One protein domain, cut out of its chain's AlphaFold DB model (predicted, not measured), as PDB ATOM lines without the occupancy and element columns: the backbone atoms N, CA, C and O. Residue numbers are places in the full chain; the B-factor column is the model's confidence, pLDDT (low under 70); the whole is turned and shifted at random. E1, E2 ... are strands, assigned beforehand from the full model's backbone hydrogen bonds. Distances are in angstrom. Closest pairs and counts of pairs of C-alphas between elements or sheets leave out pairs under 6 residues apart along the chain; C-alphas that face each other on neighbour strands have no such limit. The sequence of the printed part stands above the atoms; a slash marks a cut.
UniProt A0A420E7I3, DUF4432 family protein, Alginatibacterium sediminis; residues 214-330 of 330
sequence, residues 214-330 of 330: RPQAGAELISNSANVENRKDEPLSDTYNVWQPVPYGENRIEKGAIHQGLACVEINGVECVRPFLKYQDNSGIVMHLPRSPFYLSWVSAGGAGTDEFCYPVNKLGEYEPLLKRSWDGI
ATOM      1  N   ARG A 214     141.533 -12.523  68.188       95.56
ATOM      2  CA  ARG A 214     142.570 -12.717  67.183       95.56
ATOM      3  C   ARG A 214     141.978 -13.413  65.955       95.56
ATOM      4  O   ARG A 214     141.619 -14.594  66.062       95.56
ATOM      5  N   PRO A 215     141.992 -12.768  64.780       95.38
ATOM      6  CA  PRO A 215     141.621 -13.444  63.554       95.38
ATOM      7  C   PRO A 215     142.723 -14.413  63.106       95.38
ATOM      8  O   PRO A 215     143.919 -14.207  63.340       95.38
ATOM      9  N   GLN A 216     142.306 -15.469  62.418       96.69
ATOM     10  CA  GLN A 216     143.152 -16.307  61.567       96.69
ATOM     11  C   GLN A 216     142.378 -16.580  60.279       96.69
ATOM     12  O   GLN A 216     141.148 -16.581  60.297       96.69
ATOM     13  N   ALA A 217     143.071 -16.806  59.163       97.12
ATOM     14  CA  ALA A 217     142.405 -17.102  57.897       97.12
ATOM     15  C   ALA A 217     141.464 -18.311  58.053       97.12
ATOM     16  O   ALA A 217     141.879 -19.377  58.509       97.12
ATOM     17  N   GLY A 218     140.186 -18.127  57.711       97.62
ATOM     18  CA  GLY A 218     139.158 -19.152  57.873       97.62
ATOM     19  C   GLY A 218     138.703 -19.397  59.312       97.62
ATOM     20  O   GLY A 218     138.024 -20.394  59.545       97.62
ATOM     21  N   ALA A 219     139.066 -18.540  60.271       98.12
ATOM     22  CA  ALA A 219     138.508 -18.602  61.616       98.12
ATOM     23  C   ALA A 219     137.006 -18.294  61.583       98.12
ATOM     24  O   ALA A 219     136.568 -17.390  60.870       98.12
ATOM     25  N   GLU A 220     136.236 -19.041  62.366       98.00
ATOM     26  CA  GLU A 220     134.776 -18.997  62.369       98.00
ATOM     27  C   GLU A 220     134.250 -18.699  63.774       98.00
ATOM     28  O   GLU A 220     134.565 -19.416  64.729       98.00
ATOM     29  N   LEU A 221     133.417 -17.667  63.905       97.88
ATOM     30  CA  LEU A 221     132.677 -17.420  65.135       97.88
ATOM     31  C   LEU A 221     131.421 -18.292  65.173       97.88
ATOM     32  O   LEU A 221     130.464 -18.088  64.425       97.88
ATOM     33  N   ILE A 222     131.409 -19.246  66.092       97.06
ATOM     34  CA  ILE A 222     130.282 -20.140  66.322       97.06
ATOM     35  C   ILE A 222     129.449 -19.584  67.472       97.06
ATOM     36  O   ILE A 222     129.943 -19.366  68.582       97.06
ATOM     37  N   SER A 223     128.162 -19.392  67.198       94.81
ATOM     38  CA  SER A 223     127.172 -18.908  68.152       94.81
ATOM     39  C   SER A 223     125.953 -19.800  68.157       94.81
ATOM     40  O   SER A 223     125.498 -20.232  67.101       94.81
ATOM     41  N   ASN A 224     125.400 -20.044  69.341       94.25
ATOM     42  CA  ASN A 224     124.132 -20.741  69.474       94.25
ATOM     43  C   ASN A 224     123.018 -19.711  69.705       94.25
ATOM     44  O   ASN A 224     122.698 -19.365  70.844       94.25
ATOM     45  N   SER A 225     122.489 -19.177  68.609       96.75
ATOM     46  CA  SER A 225     121.419 -18.178  68.582       96.75
ATOM     47  C   SER A 225     120.229 -18.709  67.794       96.75
ATOM     48  O   SER A 225     120.415 -19.301  66.733       96.75
ATOM     49  N   ALA A 226     119.012 -18.471  68.282       96.94
ATOM     50  CA  ALA A 226     117.789 -18.882  67.593       96.94
ATOM     51  C   ALA A 226     117.555 -18.121  66.277       96.94
ATOM     52  O   ALA A 226     116.963 -18.670  65.351       96.94
ATOM     53  N   ASN A 227     118.009 -16.866  66.201       96.31
ATOM     54  CA  ASN A 227     117.903 -16.026  65.011       96.31
ATOM     55  C   ASN A 227     119.203 -15.245  64.776       96.31
ATOM     56  O   ASN A 227     119.868 -14.839  65.736       96.31
ATOM     57  N   VAL A 228     119.537 -15.027  63.503       96.38
ATOM     58  CA  VAL A 228     120.655 -14.181  63.073       96.38
ATOM     59  C   VAL A 228     120.206 -13.328  61.901       96.38
ATOM     60  O   VAL A 228     119.716 -13.847  60.900       96.38
ATOM     61  N   GLU A 229     120.412 -12.024  62.016       95.44
ATOM     62  CA  GLU A 229     120.111 -11.056  60.965       95.44
ATOM     63  C   GLU A 229     121.345 -10.217  60.641       95.44
ATOM     64  O   GLU A 229     122.238 -10.030  61.473       95.44
ATOM     65  N   ASN A 230     121.422  -9.722  59.409       94.06
ATOM     66  CA  ASN A 230     122.463  -8.777  59.034       94.06
ATOM     67  C   ASN A 230     122.214  -7.452  59.769       94.06
ATOM     68  O   ASN A 230     121.078  -7.018  59.935       94.06
ATOM     69  N   ARG A 231     123.289  -6.804  60.227       90.25
ATOM     70  CA  ARG A 231     123.214  -5.477  60.859       90.25
ATOM     71  C   ARG A 231     122.716  -4.405  59.885       90.25
ATOM     72  O   ARG A 231     122.171  -3.390  60.308       90.25
ATOM     73  N   LYS A 232     123.010  -4.583  58.599       86.06
ATOM     74  CA  LYS A 232     122.461  -3.775  57.511       86.06
ATOM     75  C   LYS A 232     121.180  -4.457  57.047       86.06
ATOM     76  O   LYS A 232     121.127  -5.681  57.091       86.06
ATOM     77  N   ASP A 233     120.199  -3.696  56.570       80.88
ATOM     78  CA  ASP A 233     118.942  -4.210  55.991       80.88
ATOM     79  C   ASP A 233     119.174  -4.932  54.637       80.88
ATOM     80  O   ASP A 233     118.532  -4.664  53.623       80.88
ATOM     81  N   GLU A 234     120.151  -5.834  54.603       89.31
ATOM     82  CA  GLU A 234     120.665  -6.585  53.466       89.31
ATOM     83  C   GLU A 234     120.637  -8.085  53.807       89.31
ATOM     84  O   GLU A 234     120.691  -8.459  54.981       89.31
ATOM     85  N   PRO A 235     120.610  -8.990  52.815       91.12
ATOM     86  CA  PRO A 235     120.744 -10.420  53.078       91.12
ATOM     87  C   PRO A 235     122.031 -10.750  53.850       91.12
ATOM     88  O   PRO A 235     123.097 -10.182  53.596       91.12
ATOM     89  N   LEU A 236     121.945 -11.682  54.800       92.88
ATOM     90  CA  LEU A 236     123.112 -12.192  55.517       92.88
ATOM     91  C   LEU A 236     123.924 -13.102  54.583       92.88
ATOM     92  O   LEU A 236     123.376 -14.015  53.974       92.88
ATOM     93  N   SER A 237     125.226 -12.852  54.455       91.94
ATOM     94  CA  SER A 237     126.126 -13.711  53.671       91.94
ATOM     95  C   SER A 237     126.302 -15.076  54.340       91.94
ATOM     96  O   SER A 237     126.482 -15.122  55.550       91.94
ATOM     97  N   ASP A 238     126.403 -16.162  53.569       93.69
ATOM     98  CA  ASP A 238     126.698 -17.510  54.096       93.69
ATOM     99  C   ASP A 238     128.016 -17.595  54.888       93.69
ATOM    100  O   ASP A 238     128.230 -18.520  55.663       93.69
ATOM    101  N   THR A 239     128.914 -16.621  54.709       95.19
ATOM    102  CA  THR A 239     130.205 -16.543  55.405       95.19
ATOM    103  C   THR A 239     130.257 -15.343  56.359       95.19
ATOM    104  O   THR A 239     131.313 -14.717  56.501       95.19
ATOM    105  N   TYR A 240     129.121 -14.907  56.908       95.12
ATOM    106  CA  TYR A 240     129.052 -13.705  57.752       95.12
ATOM    107  C   TYR A 240     129.919 -13.808  59.016       95.12
ATOM    108  O   TYR A 240     130.421 -12.796  59.491       95.12
ATOM    109  N   ASN A 241     130.108 -15.025  59.527       96.75
ATOM    110  CA  ASN A 241     130.847 -15.349  60.744       96.75
ATOM    111  C   ASN A 241     132.279 -15.853  60.482       96.75
ATOM    112  O   ASN A 241     132.966 -16.230  61.431       96.75
ATOM    113  N   VAL A 242     132.724 -15.883  59.220       97.56
ATOM    114  CA  VAL A 242     134.056 -16.366  58.827       97.56
ATOM    115  C   VAL A 242     134.952 -15.193  58.453       97.56
ATOM    116  O   VAL A 242     134.619 -14.394  57.571       97.56
ATOM    117  N   TRP A 243     136.128 -15.137  59.072       98.06
ATOM    118  CA  TRP A 243     137.138 -14.130  58.773       98.06
ATOM    119  C   TRP A 243     138.076 -14.559  57.645       98.06
ATOM    120  O   TRP A 243     138.522 -15.708  57.574       98.06
ATOM    121  N   GLN A 244     138.408 -13.608  56.773       96.69
ATOM    122  CA  GLN A 244     139.379 -13.773  55.695       96.69
ATOM    123  C   GLN A 244     140.262 -12.525  55.597       96.69
ATOM    124  O   GLN A 244     139.748 -11.419  55.779       96.69
ATOM    125  N   PRO A 245     141.562 -12.681  55.296       94.94
ATOM    126  CA  PRO A 245     142.459 -11.546  55.155       94.94
ATOM    127  C   PRO A 245     142.110 -10.724  53.916       94.94
ATOM    128  O   PRO A 245     141.726 -11.262  52.876       94.94
ATOM    129  N   VAL A 246     142.321  -9.417  54.024       91.81
ATOM    130  CA  VAL A 246     142.233  -8.465  52.915       91.81
ATOM    131  C   VAL A 246     143.638  -7.910  52.648       91.81
ATOM    132  O   VAL A 246     144.352  -7.613  53.611       91.81
ATOM    133  N   PRO A 247     144.082  -7.798  51.380       83.75
ATOM    134  CA  PRO A 247     145.389  -7.228  51.059       83.75
ATOM    135  C   PRO A 247     145.572  -5.794  51.584       83.75
ATOM    136  O   PRO A 247     144.617  -5.044  51.764       83.75
ATOM    137  N   TYR A 248     146.823  -5.390  51.813       80.88
ATOM    138  CA  TYR A 248     147.145  -4.018  52.220       80.88
ATOM    139  C   TYR A 248     146.730  -3.001  51.146       80.88
ATOM    140  O   TYR A 248     146.946  -3.240  49.960       80.88
ATOM    141  N   GLY A 249     146.199  -1.850  51.567       76.62
ATOM    142  CA  GLY A 249     145.743  -0.776  50.676       76.62
ATOM    143  C   GLY A 249     144.349  -0.995  50.083       76.62
ATOM    144  O   GLY A 249     143.801  -0.076  49.481       76.62
ATOM    145  N   GLU A 250     143.759  -2.172  50.284       87.75
ATOM    146  CA  GLU A 250     142.372  -2.430  49.918       87.75
ATOM    147  C   GLU A 250     141.408  -1.884  50.974       87.75
ATOM    148  O   GLU A 250     141.712  -1.787  52.174       87.75
ATOM    149  N   ASN A 251     140.203  -1.559  50.506       88.94
ATOM    150  CA  ASN A 251     139.124  -1.101  51.366       88.94
ATOM    151  C   ASN A 251     138.793  -2.145  52.429       88.94
ATOM    152  O   ASN A 251     138.777  -3.353  52.179       88.94
ATOM    153  N   ARG A 252     138.473  -1.652  53.623       92.81
ATOM    154  CA  ARG A 252     138.047  -2.497  54.726       92.81
ATOM    155  C   ARG A 252     136.742  -3.210  54.381       92.81
ATOM    156  O   ARG A 252     135.789  -2.594  53.901       92.81
ATOM    157  N   ILE A 253     136.690  -4.507  54.660       92.62
ATOM    158  CA  ILE A 253     135.477  -5.315  54.554       92.62
ATOM    159  C   ILE A 253     134.932  -5.526  55.957       92.62
ATOM    160  O   ILE A 253     135.658  -5.964  56.846       92.62
ATOM    161  N   GLU A 254     133.642  -5.255  56.134       91.81
ATOM    162  CA  GLU A 254     132.937  -5.451  57.397       91.81
ATOM    163  C   GLU A 254     131.674  -6.278  57.195       91.81
ATOM    164  O   GLU A 254     130.837  -5.957  56.345       91.81
ATOM    165  N   LYS A 255     131.509  -7.307  58.024       94.00
ATOM    166  CA  LYS A 255     130.290  -8.113  58.111       94.00
ATOM    167  C   LYS A 255     129.790  -8.055  59.549       94.00
ATOM    168  O   LYS A 255     130.465  -8.520  60.463       94.00
ATOM    169  N   GLY A 256     128.622  -7.450  59.742       94.88
ATOM    170  CA  GLY A 256     127.967  -7.351  61.042       94.88
ATOM    171  C   GLY A 256     126.736  -8.246  61.086       94.88
ATOM    172  O   GLY A 256     125.919  -8.184  60.169       94.88
ATOM    173  N   ALA A 257     126.583  -9.031  62.149       96.62
ATOM    174  CA  ALA A 257     125.403  -9.868  62.350       96.62
ATOM    175  C   ALA A 257     124.878  -9.750  63.782       96.62
ATOM    176  O   ALA A 257     125.650  -9.785  64.743       96.62
ATOM    177  N   ILE A 258     123.566  -9.585  63.918       96.38
ATOM    178  CA  ILE A 258     122.868  -9.473  65.198       96.38
ATOM    179  C   ILE A 258     122.335 -10.860  65.552       96.38
ATOM    180  O   ILE A 258     121.509 -11.424  64.838       96.38
ATOM    181  N   HIS A 259     122.813 -11.407  66.666       97.25
ATOM    182  CA  HIS A 259     122.404 -12.706  67.188       97.25
ATOM    183  C   HIS A 259     121.345 -12.532  68.274       97.25
ATOM    184  O   HIS A 259     121.595 -11.857  69.274       97.25
ATOM    185  N   GLN A 260     120.191 -13.177  68.120       97.00
ATOM    186  CA  GLN A 260     119.057 -13.092  69.046       97.00
ATOM    187  C   GLN A 260     118.648 -14.479  69.555       97.00
ATOM    188  O   GLN A 260     118.918 -15.501  68.922       97.00
ATOM    189  N   GLY A 261     117.978 -14.523  70.712       96.50
ATOM    190  CA  GLY A 261     117.574 -15.790  71.333       96.50
ATOM    191  C   GLY A 261     118.788 -16.651  71.683       96.50
ATOM    192  O   GLY A 261     118.881 -17.803  71.267       96.50
ATOM    193  N   LEU A 262     119.755 -16.041  72.372       96.81
ATOM    194  CA  LEU A 262     121.037 -16.649  72.715       96.81
ATOM    195  C   LEU A 262     120.841 -17.801  73.703       96.81
ATOM    196  O   LEU A 262     120.262 -17.612  74.774       96.81
ATOM    197  N   ALA A 263     121.357 -18.981  73.367       95.81
ATOM    198  CA  ALA A 263     121.376 -20.101  74.291       95.81
ATOM    199  C   ALA A 263     122.396 -19.848  75.409       95.81
ATOM    200  O   ALA A 263     123.555 -19.498  75.154       95.81
ATOM    201  N   CYS A 264     121.966 -20.070  76.649       95.94
ATOM    202  CA  CYS A 264     122.829 -19.998  77.817       95.94
ATOM    203  C   CYS A 264     123.226 -21.398  78.293       95.94
ATOM    204  O   CYS A 264     122.480 -22.365  78.149       95.94
ATOM    205  N   VAL A 265     124.414 -21.487  78.880       95.19
ATOM    206  CA  VAL A 265     124.899 -22.652  79.622       95.19
ATOM    207  C   VAL A 265     125.245 -22.219  81.040       95.19
ATOM    208  O   VAL A 265     125.717 -21.100  81.243       95.19
ATOM    209  N   GLU A 266     125.018 -23.087  82.021       95.19
ATOM    210  CA  GLU A 266     125.408 -22.805  83.401       95.19
ATOM    211  C   GLU A 266     126.904 -23.077  83.600       95.19
ATOM    212  O   GLU A 266     127.408 -24.154  83.277       95.19
ATOM    213  N   ILE A 267     127.621 -22.090  84.134       89.38
ATOM    214  CA  ILE A 267     129.046 -22.168  84.452       89.38
ATOM    215  C   ILE A 267     129.227 -21.643  85.868       89.38
ATOM    216  O   ILE A 267     129.008 -20.464  86.130       89.38
ATOM    217  N   ASN A 268     129.622 -22.524  86.791       87.75
ATOM    218  CA  ASN A 268     129.785 -22.194  88.211       87.75
ATOM    219  C   ASN A 268     128.533 -21.523  88.824       87.75
ATOM    220  O   ASN A 268     128.657 -20.581  89.605       87.75
ATOM    221  N   GLY A 269     127.332 -21.985  88.450       90.88
ATOM    222  CA  GLY A 269     126.061 -21.434  88.930       90.88
ATOM    223  C   GLY A 269     125.617 -20.129  88.260       90.88
ATOM    224  O   GLY A 269     124.666 -19.508  88.729       90.88
ATOM    225  N   VAL A 270     126.290 -19.689  87.190       91.38
ATOM    226  CA  VAL A 270     125.926 -18.489  86.420       91.38
ATOM    227  C   VAL A 270     125.530 -18.882  84.999       91.38
ATOM    228  O   VAL A 270     126.258 -19.610  84.326       91.38
ATOM    229  N   GLU A 271     124.383 -18.390  84.527       94.69
ATOM    230  CA  GLU A 271     123.978 -18.528  83.126       94.69
ATOM    231  C   GLU A 271     124.828 -17.619  82.229       94.69
ATOM    232  O   GLU A 271     124.767 -16.391  82.331       94.69
ATOM    233  N   CYS A 272     125.576 -18.226  81.308       95.94
ATOM    234  CA  CYS A 272     126.439 -17.515  80.375       95.94
ATOM    235  C   CYS A 272     126.090 -17.843  78.922       95.94
ATOM    236  O   CYS A 272     125.823 -18.996  78.578       95.94
ATOM    237  N   VAL A 273     126.177 -16.849  78.040       96.75
ATOM    238  CA  VAL A 273     126.249 -17.080  76.590       96.75
ATOM    239  C   VAL A 273     127.665 -17.544  76.262       96.75
ATOM    240  O   VAL A 273     128.642 -16.982  76.765       96.75
ATOM    241  N   ARG A 274     127.791 -18.578  75.424       96.38
ATOM    242  CA  ARG A 274     129.078 -19.225  75.140       96.38
ATOM    243  C   ARG A 274     129.431 -19.226  73.648       96.38
ATOM    244  O   ARG A 274     129.368 -20.286  73.022       96.38
ATOM    245  N   PRO A 275     129.799 -18.072  73.064       96.81
ATOM    246  CA  PRO A 275     130.345 -18.056  71.718       96.81
ATOM    247  C   PRO A 275     131.743 -18.691  71.695       96.81
ATOM    248  O   PRO A 275     132.488 -18.663  72.684       96.81
ATOM    249  N   PHE A 276     132.096 -19.279  70.556       97.44
ATOM    250  CA  PHE A 276     133.369 -19.958  70.342       97.44
ATOM    251  C   PHE A 276     133.983 -19.511  69.021       97.44
ATOM    252  O   PHE A 276     133.424 -19.771  67.962       97.44
ATOM    253  N   LEU A 277     135.146 -18.865  69.078       98.19
ATOM    254  CA  LEU A 277     135.952 -18.632  67.889       98.19
ATOM    255  C   LEU A 277     136.769 -19.887  67.597       98.19
ATOM    256  O   LEU A 277     137.675 -20.219  68.361       98.19
ATOM    257  N   LYS A 278     136.455 -20.564  66.496       98.25
ATOM    258  CA  LYS A 278     137.113 -21.789  66.052       98.25
ATOM    259  C   LYS A 278     138.160 -21.490  64.980       98.25
ATOM    260  O   LYS A 278     137.870 -20.813  63.997       98.25
ATOM    261  N   TYR A 279     139.355 -22.050  65.135       98.19
ATOM    262  CA  TYR A 279     140.408 -22.044  64.120       98.19
ATOM    263  C   TYR A 279     140.397 -23.334  63.287       98.19
ATOM    264  O   TYR A 279     139.799 -24.344  63.667       98.19
ATOM    265  N   GLN A 280     141.080 -23.313  62.138       97.12
ATOM    266  CA  GLN A 280     141.108 -24.442  61.194       97.12
ATOM    267  C   GLN A 280     141.729 -25.721  61.784       97.12
ATOM    268  O   GLN A 280     141.367 -26.823  61.381       97.12
ATOM    269  N   ASP A 281     142.613 -25.593  62.776       96.69
ATOM    270  CA  ASP A 281     143.211 -26.718  63.508       96.69
ATOM    271  C   ASP A 281     142.305 -27.278  64.630       96.69
ATOM    272  O   ASP A 281     142.720 -28.152  65.388       96.69
ATOM    273  N   ASN A 282     141.058 -26.798  64.726       95.56
ATOM    274  CA  ASN A 282     140.075 -27.061  65.784       95.56
ATOM    275  C   ASN A 282     140.438 -26.521  67.177       95.56
ATOM    276  O   ASN A 282     139.679 -26.748  68.124       95.56
ATOM    277  N   SER A 283     141.539 -25.783  67.325       96.19
ATOM    278  CA  SER A 283     141.748 -24.949  68.508       96.19
ATOM    279  C   SER A 283     140.857 -23.702  68.445       96.19
ATOM    280  O   SER A 283     140.148 -23.474  67.462       96.19
ATOM    281  N   GLY A 284     140.834 -22.900  69.507       96.31
ATOM    282  CA  GLY A 284     140.010 -21.701  69.510       96.31
ATOM    283  C   GLY A 284     139.898 -21.019  70.862       96.31
ATOM    284  O   GLY A 284     140.519 -21.433  71.843       96.31
ATOM    285  N   ILE A 285     139.069 -19.980  70.898       97.69
ATOM    286  CA  ILE A 285     138.824 -19.148  72.074       97.69
ATOM    287  C   ILE A 285     137.349 -19.251  72.433       97.69
ATOM    288  O   ILE A 285     136.469 -18.934  71.636       97.69
ATOM    289  N   VAL A 286     137.081 -19.710  73.651       96.88
ATOM    290  CA  VAL A 286     135.733 -19.766  74.216       96.88
ATOM    291  C   VAL A 286     135.537 -18.537  75.085       96.88
ATOM    292  O   VAL A 286     136.364 -18.265  75.952       96.88
ATOM    293  N   MET A 287     134.422 -17.846  74.895       96.81
ATOM    294  CA  MET A 287     134.009 -16.757  75.774       96.81
ATOM    295  C   MET A 287     132.851 -17.217  76.650       96.81
ATOM    296  O   MET A 287     131.989 -17.974  76.207       96.81
ATOM    297  N   HIS A 288     132.825 -16.749  77.893       96.44
ATOM    298  CA  HIS A 288     131.696 -16.917  78.805       96.44
ATOM    299  C   HIS A 288     131.166 -15.528  79.124       96.44
ATOM    300  O   HIS A 288     131.728 -14.816  79.949       96.44
ATOM    301  N   LEU A 289     130.137 -15.125  78.388       95.81
ATOM    302  CA  LEU A 289     129.569 -13.785  78.455       95.81
ATOM    303  C   LEU A 289     128.332 -13.790  79.354       95.81
ATOM    304  O   LEU A 289     127.619 -14.796  79.376       95.81
ATOM    305  N   PRO A 290     128.034 -12.684  80.057       93.44
ATOM    306  CA  PRO A 290     126.791 -12.576  80.807       93.44
ATOM    307  C   PRO A 290     125.586 -12.775  79.882       93.44
ATOM    308  O   PRO A 290     125.649 -12.518  78.675       93.44
ATOM    309  N   ARG A 291     124.465 -13.218  80.456       93.12
ATOM    310  CA  ARG A 291     123.193 -13.277  79.736       93.12
ATOM    311  C   ARG A 291     122.879 -11.913  79.118       93.12
ATOM    312  O   ARG A 291     122.864 -10.897  79.809       93.12
ATOM    313  N   SER A 292     122.594 -11.919  77.822       92.25
ATOM    314  CA  SER A 292     122.262 -10.727  77.048       92.25
ATOM    315  C   SER A 292     121.038 -11.008  76.174       92.25
ATOM    316  O   SER A 292     120.868 -12.149  75.734       92.25
ATOM    317  N   PRO A 293     120.165 -10.020  75.906       91.81
ATOM    318  CA  PRO A 293     119.064 -10.198  74.956       91.81
ATOM    319  C   PRO A 293     119.553 -10.473  73.524       91.81
ATOM    320  O   PRO A 293     118.881 -11.175  72.769       91.81
ATOM    321  N   PHE A 294     120.722  -9.940  73.161       94.44
ATOM    322  CA  PHE A 294     121.375 -10.137  71.869       94.44
ATOM    323  C   PHE A 294     122.882  -9.877  71.990       94.44
ATOM    324  O   PHE A 294     123.348  -9.320  72.985       94.44
ATOM    325  N   TYR A 295     123.662 -10.239  70.978       94.12
ATOM    326  CA  TYR A 295     124.981  -9.638  70.786       94.12
ATOM    327  C   TYR A 295     125.252  -9.434  69.294       94.12
ATOM    328  O   TYR A 295     124.632 -10.073  68.444       94.12
ATOM    329  N   LEU A 296     126.158  -8.511  68.985       95.44
ATOM    330  CA  LEU A 296     126.586  -8.199  67.627       95.44
ATOM    331  C   LEU A 296     127.949  -8.852  67.380       95.44
ATOM    332  O   LEU A 296     128.887  -8.579  68.126       95.44
ATOM    333  N   SER A 297     128.070  -9.693  66.355       96.12
ATOM    334  CA  SER A 297     129.378 -10.121  65.847       96.12
ATOM    335  C   SER A 297     129.841  -9.175  64.749       96.12
ATOM    336  O   SER A 297     129.021  -8.777  63.913       96.12
ATOM    337  N   TRP A 298     131.137  -8.866  64.710       95.00
ATOM    338  CA  TRP A 298     131.707  -7.968  63.713       95.00
ATOM    339  C   TRP A 298     132.987  -8.537  63.113       95.00
ATOM    340  O   TRP A 298     134.065  -8.424  63.683       95.00
ATOM    341  N   VAL A 299     132.887  -9.098  61.912       96.25
ATOM    342  CA  VAL A 299     134.055  -9.580  61.171       96.25
ATOM    343  C   VAL A 299     134.597  -8.431  60.327       96.25
ATOM    344  O   VAL A 299     133.932  -7.990  59.389       96.25
ATOM    345  N   SER A 300     135.794  -7.944  60.657       95.62
ATOM    346  CA  SER A 300     136.466  -6.834  59.965       95.62
ATOM    347  C   SER A 300     137.836  -7.254  59.442       95.62
ATOM    348  O   SER A 300     138.580  -7.939  60.145       95.62
ATOM    349  N   ALA A 301     138.185  -6.823  58.228       95.88
ATOM    350  CA  ALA A 301     139.514  -7.016  57.651       95.88
ATOM    351  C   ALA A 301     139.926  -5.848  56.743       95.88
ATOM    352  O   ALA A 301     139.109  -5.361  55.959       95.88
ATOM    353  N   GLY A 302     141.197  -5.439  56.797       94.88
ATOM    354  CA  GLY A 302     141.770  -4.411  55.912       94.88
ATOM    355  C   GLY A 302     141.644  -2.967  56.421       94.88
ATOM    356  O   GLY A 302     141.555  -2.723  57.625       94.88
ATOM    357  N   GLY A 303     141.692  -1.988  55.510       93.00
ATOM    358  CA  GLY A 303     141.589  -0.553  55.831       93.00
ATOM    359  C   GLY A 303     142.910   0.158  56.155       93.00
ATOM    360  O   GLY A 303     142.921   1.378  56.325       93.00
ATOM    361  N   ALA A 304     144.031  -0.567  56.207       92.00
ATOM    362  CA  ALA A 304     145.349   0.018  56.447       92.00
ATOM    363  C   ALA A 304     145.709   1.053  55.370       92.00
ATOM    364  O   ALA A 304     145.707   0.736  54.180       92.00
ATOM    365  N   GLY A 305     146.049   2.273  55.789       86.38
ATOM    366  CA  GLY A 305     146.464   3.353  54.890       86.38
ATOM    367  C   GLY A 305     145.348   3.950  54.025       86.38
ATOM    368  O   GLY A 305     145.648   4.764  53.157       86.38
ATOM    369  N   THR A 306     144.089   3.566  54.249       89.75
ATOM    370  CA  THR A 306     142.928   4.131  53.542       89.75
ATOM    371  C   THR A 306     142.478   5.455  54.162       89.75
ATOM    372  O   THR A 306     142.813   5.764  55.306       89.75
ATOM    373  N   ASP A 307     141.682   6.225  53.426       89.75
ATOM    374  CA  ASP A 307     141.068   7.479  53.876       89.75
ATOM    375  C   ASP A 307     139.695   7.275  54.551       89.75
ATOM    376  O   ASP A 307     138.932   8.227  54.741       89.75
ATOM    377  N   GLU A 308     139.366   6.032  54.936       92.06
ATOM    378  CA  GLU A 308     138.095   5.728  55.597       92.06
ATOM    379  C   GLU A 308     137.973   6.469  56.929       92.06
ATOM    380  O   GLU A 308     136.903   6.998  57.224       92.06
ATOM    381  N   PHE A 309     139.060   6.533  57.699       93.56
ATOM    382  CA  PHE A 309     139.132   7.220  58.984       93.56
ATOM    383  C   PHE A 309     140.356   8.123  59.012       93.56
ATOM    384  O   PHE A 309     141.487   7.636  58.944       93.56
ATOM    385  N   CYS A 310     140.136   9.425  59.157       93.19
ATOM    386  CA  CYS A 310     141.187  10.431  59.127       93.19
ATOM    387  C   CYS A 310     141.054  11.408  60.296       93.19
ATOM    388  O   CYS A 310     139.955  11.722  60.767       93.19
ATOM    389  N   TYR A 311     142.192  11.950  60.719       90.81
ATOM    390  CA  TYR A 311     142.198  13.172  61.516       90.81
ATOM    391  C   TYR A 311     141.690  14.354  60.672       90.81
ATOM    392  O   TYR A 311     141.852  14.330  59.447       90.81
ATOM    393  N   PRO A 312     141.103  15.397  61.291       88.06
ATOM    394  CA  PRO A 312     140.799  16.648  60.598       88.06
ATOM    395  C   PRO A 312     142.023  17.216  59.871       88.06
ATOM    396  O   PRO A 312     143.160  16.947  60.266       88.06
ATOM    397  N   VAL A 313     141.788  18.012  58.820       86.12
ATOM    398  CA  VAL A 313     142.871  18.576  57.999       86.12
ATOM    399  C   VAL A 313     143.919  19.280  58.860       86.12
ATOM    400  O   VAL A 313     143.606  20.094  59.734       86.12
ATOM    401  N   ASN A 314     145.187  18.969  58.608       82.62
ATOM    402  CA  ASN A 314     146.294  19.641  59.273       82.62
ATOM    403  C   ASN A 314     146.459  21.085  58.739       82.62
ATOM    404  O   ASN A 314     145.761  21.532  57.828       82.62
ATOM    405  N   LYS A 315     147.431  21.839  59.272       79.94
ATOM    406  CA  LYS A 315     147.717  23.221  58.821       79.94
ATOM    407  C   LYS A 315     148.147  23.329  57.348       79.94
ATOM    408  O   LYS A 315     148.193  24.438  56.826       79.94
ATOM    409  N   LEU A 316     148.489  22.211  56.712       82.38
ATOM    410  CA  LEU A 316     148.864  22.114  55.301       82.38
ATOM    411  C   LEU A 316     147.664  21.751  54.408       82.38
ATOM    412  O   LEU A 316     147.813  21.701  53.193       82.38
ATOM    413  N   GLY A 317     146.474  21.542  54.987       82.38
ATOM    414  CA  GLY A 317     145.258  21.182  54.256       82.38
ATOM    415  C   GLY A 317     145.156  19.696  53.904       82.38
ATOM    416  O   GLY A 317     144.339  19.334  53.063       82.38
ATOM    417  N   GLU A 318     145.965  18.838  54.526       85.62
ATOM    418  CA  GLU A 318     146.018  17.404  54.228       85.62
ATOM    419  C   GLU A 318     145.314  16.589  55.319       85.62
ATOM    420  O   GLU A 318     145.461  16.875  56.513       85.62
ATOM    421  N   TYR A 319     144.567  15.558  54.913       85.50
ATOM    422  CA  TYR A 319     144.063  14.535  55.828       85.50
ATOM    423  C   TYR A 319     145.174  13.550  56.179       85.50
ATOM    424  O   TYR A 319     145.916  13.098  55.307       85.50
ATOM    425  N   GLU A 320     145.246  13.163  57.450       89.00
ATOM    426  CA  GLU A 320     146.113  12.074  57.885       89.00
ATOM    427  C   GLU A 320     145.275  10.816  58.156       89.00
ATOM    428  O   GLU A 320     144.432  10.844  59.062       89.00
ATOM    429  N   PRO A 321     145.523   9.700  57.439       90.69
ATOM    430  CA  PRO A 321     144.909   8.416  57.743       90.69
ATOM    431  C   PRO A 321     145.186   7.987  59.179       90.69
ATOM    432  O   PRO A 321     146.346   7.918  59.609       90.69
ATOM    433  N   LEU A 322     144.124   7.641  59.902       91.88
ATOM    434  CA  LEU A 322     144.224   7.094  61.245       91.88
ATOM    435  C   LEU A 322     144.846   5.694  61.190       91.88
ATOM    436  O   LEU A 322     145.845   5.440  61.858       91.88
ATOM    437  N   LEU A 323     144.277   4.776  60.402       91.00
ATOM    438  CA  LEU A 323     144.634   3.352  60.429       91.00
ATOM    439  C   LEU A 323     146.025   3.088  59.829       91.00
ATOM    440  O   LEU A 323     146.184   2.948  58.617       91.00
ATOM    441  N   LYS A 324     147.045   2.967  60.687       87.94
ATOM    442  CA  LYS A 324     148.416   2.619  60.269       87.94
ATOM    443  C   LYS A 324     148.603   1.117  60.008       87.94
ATOM    444  O   LYS A 324     149.562   0.725  59.348       87.94
ATOM    445  N   ARG A 325     147.703   0.275  60.524       92.25
ATOM    446  CA  ARG A 325     147.625  -1.173  60.262       92.25
ATOM    447  C   ARG A 325     146.184  -1.555  59.937       92.25
ATOM    448  O   ARG A 325     145.272  -0.759  60.153       92.25
ATOM    449  N   SER A 326     145.996  -2.771  59.433       93.00
ATOM    450  CA  SER A 326     144.670  -3.297  59.119       93.00
ATOM    451  C   SER A 326     143.833  -3.436  60.384       93.00
ATOM    452  O   SER A 326     144.341  -3.814  61.441       93.00
ATOM    453  N   TRP A 327     142.541  -3.154  60.267       94.38
ATOM    454  CA  TRP A 327     141.563  -3.424  61.310       94.38
ATOM    455  C   TRP A 327     141.059  -4.854  61.159       94.38
ATOM    456  O   TRP A 327     139.939  -5.107  60.706       94.38
ATOM    457  N   ASP A 328     141.920  -5.787  61.542       95.38
ATOM    458  CA  ASP A 328     141.658  -7.214  61.447       95.38
ATOM    459  C   ASP A 328     141.130  -7.733  62.786       95.38
ATOM    460  O   ASP A 328     141.847  -7.728  63.787       95.38
ATOM    461  N   GLY A 329     139.885  -8.205  62.815       95.56
ATOM    462  CA  GLY A 329     139.266  -8.712  64.037       95.56
ATOM    463  C   GLY A 329     137.933  -9.413  63.801       95.56
ATOM    464  O   GLY A 329     137.341  -9.317  62.722       95.56
ATOM    465  N   ILE A 330     137.500 -10.135  64.833       96.62
ATOM    466  CA  ILE A 330     136.190 -10.786  64.964       96.62
ATOM    467  C   ILE A 330     135.603 -10.391  66.315       96.62
ATOM    468  O   ILE A 330     136.405 -10.342  67.282       96.62
TER     469      ILE A 330
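This is residues 214 to 330 of the 330 residues of the protein "DUF4432 family protein" of Alginatibacterium sediminis (UniProt A0A420E7I3). With little regular structure, this elongated domain has a sheet of E2, E3 and E8 in its middle, the hairpin E4 and E5 towards one end, and E9 with its loop towards the other. A smaller sheet, E1, E6 and E7, lies to one side. The 117 printed residues have nine named strands, E1 to E9 along the chain, no named helix, and antiparallel sheets; the class is all strand, with 44 residues in named elements. It is loose, radius of gyration of the C-alphas 17.3 A, spanning 59 by 31 by 31 A.

Start at E3, residues 253 to 262: beside it find E8, residues 294 to 301, N 257 to O 297 3.0 A, and E2, residues 225 to 230, N 258 to O 229 2.8 A. E3 runs on at 78 degrees into E4, residues 264 to 267, in a hairpin with E5, residues 270 to 273. E6, residues 276 to 278, has neighbours E1, residues 220 to 222, and E7, residues 284 to 286. E9, residues 309 to 311, pairs with no named strand.

Find E3 from C-alpha 253 at (135.477, -5.315, 54.554), 25.8 A to C-alpha 262 at (121.037, -16.649, 72.715).

The farthest C-alphas, Gly 269 and Leu 316, are 59.6 A apart; the printed part has no cut, the link E2 to E3 is long, and no printed residue is under 70.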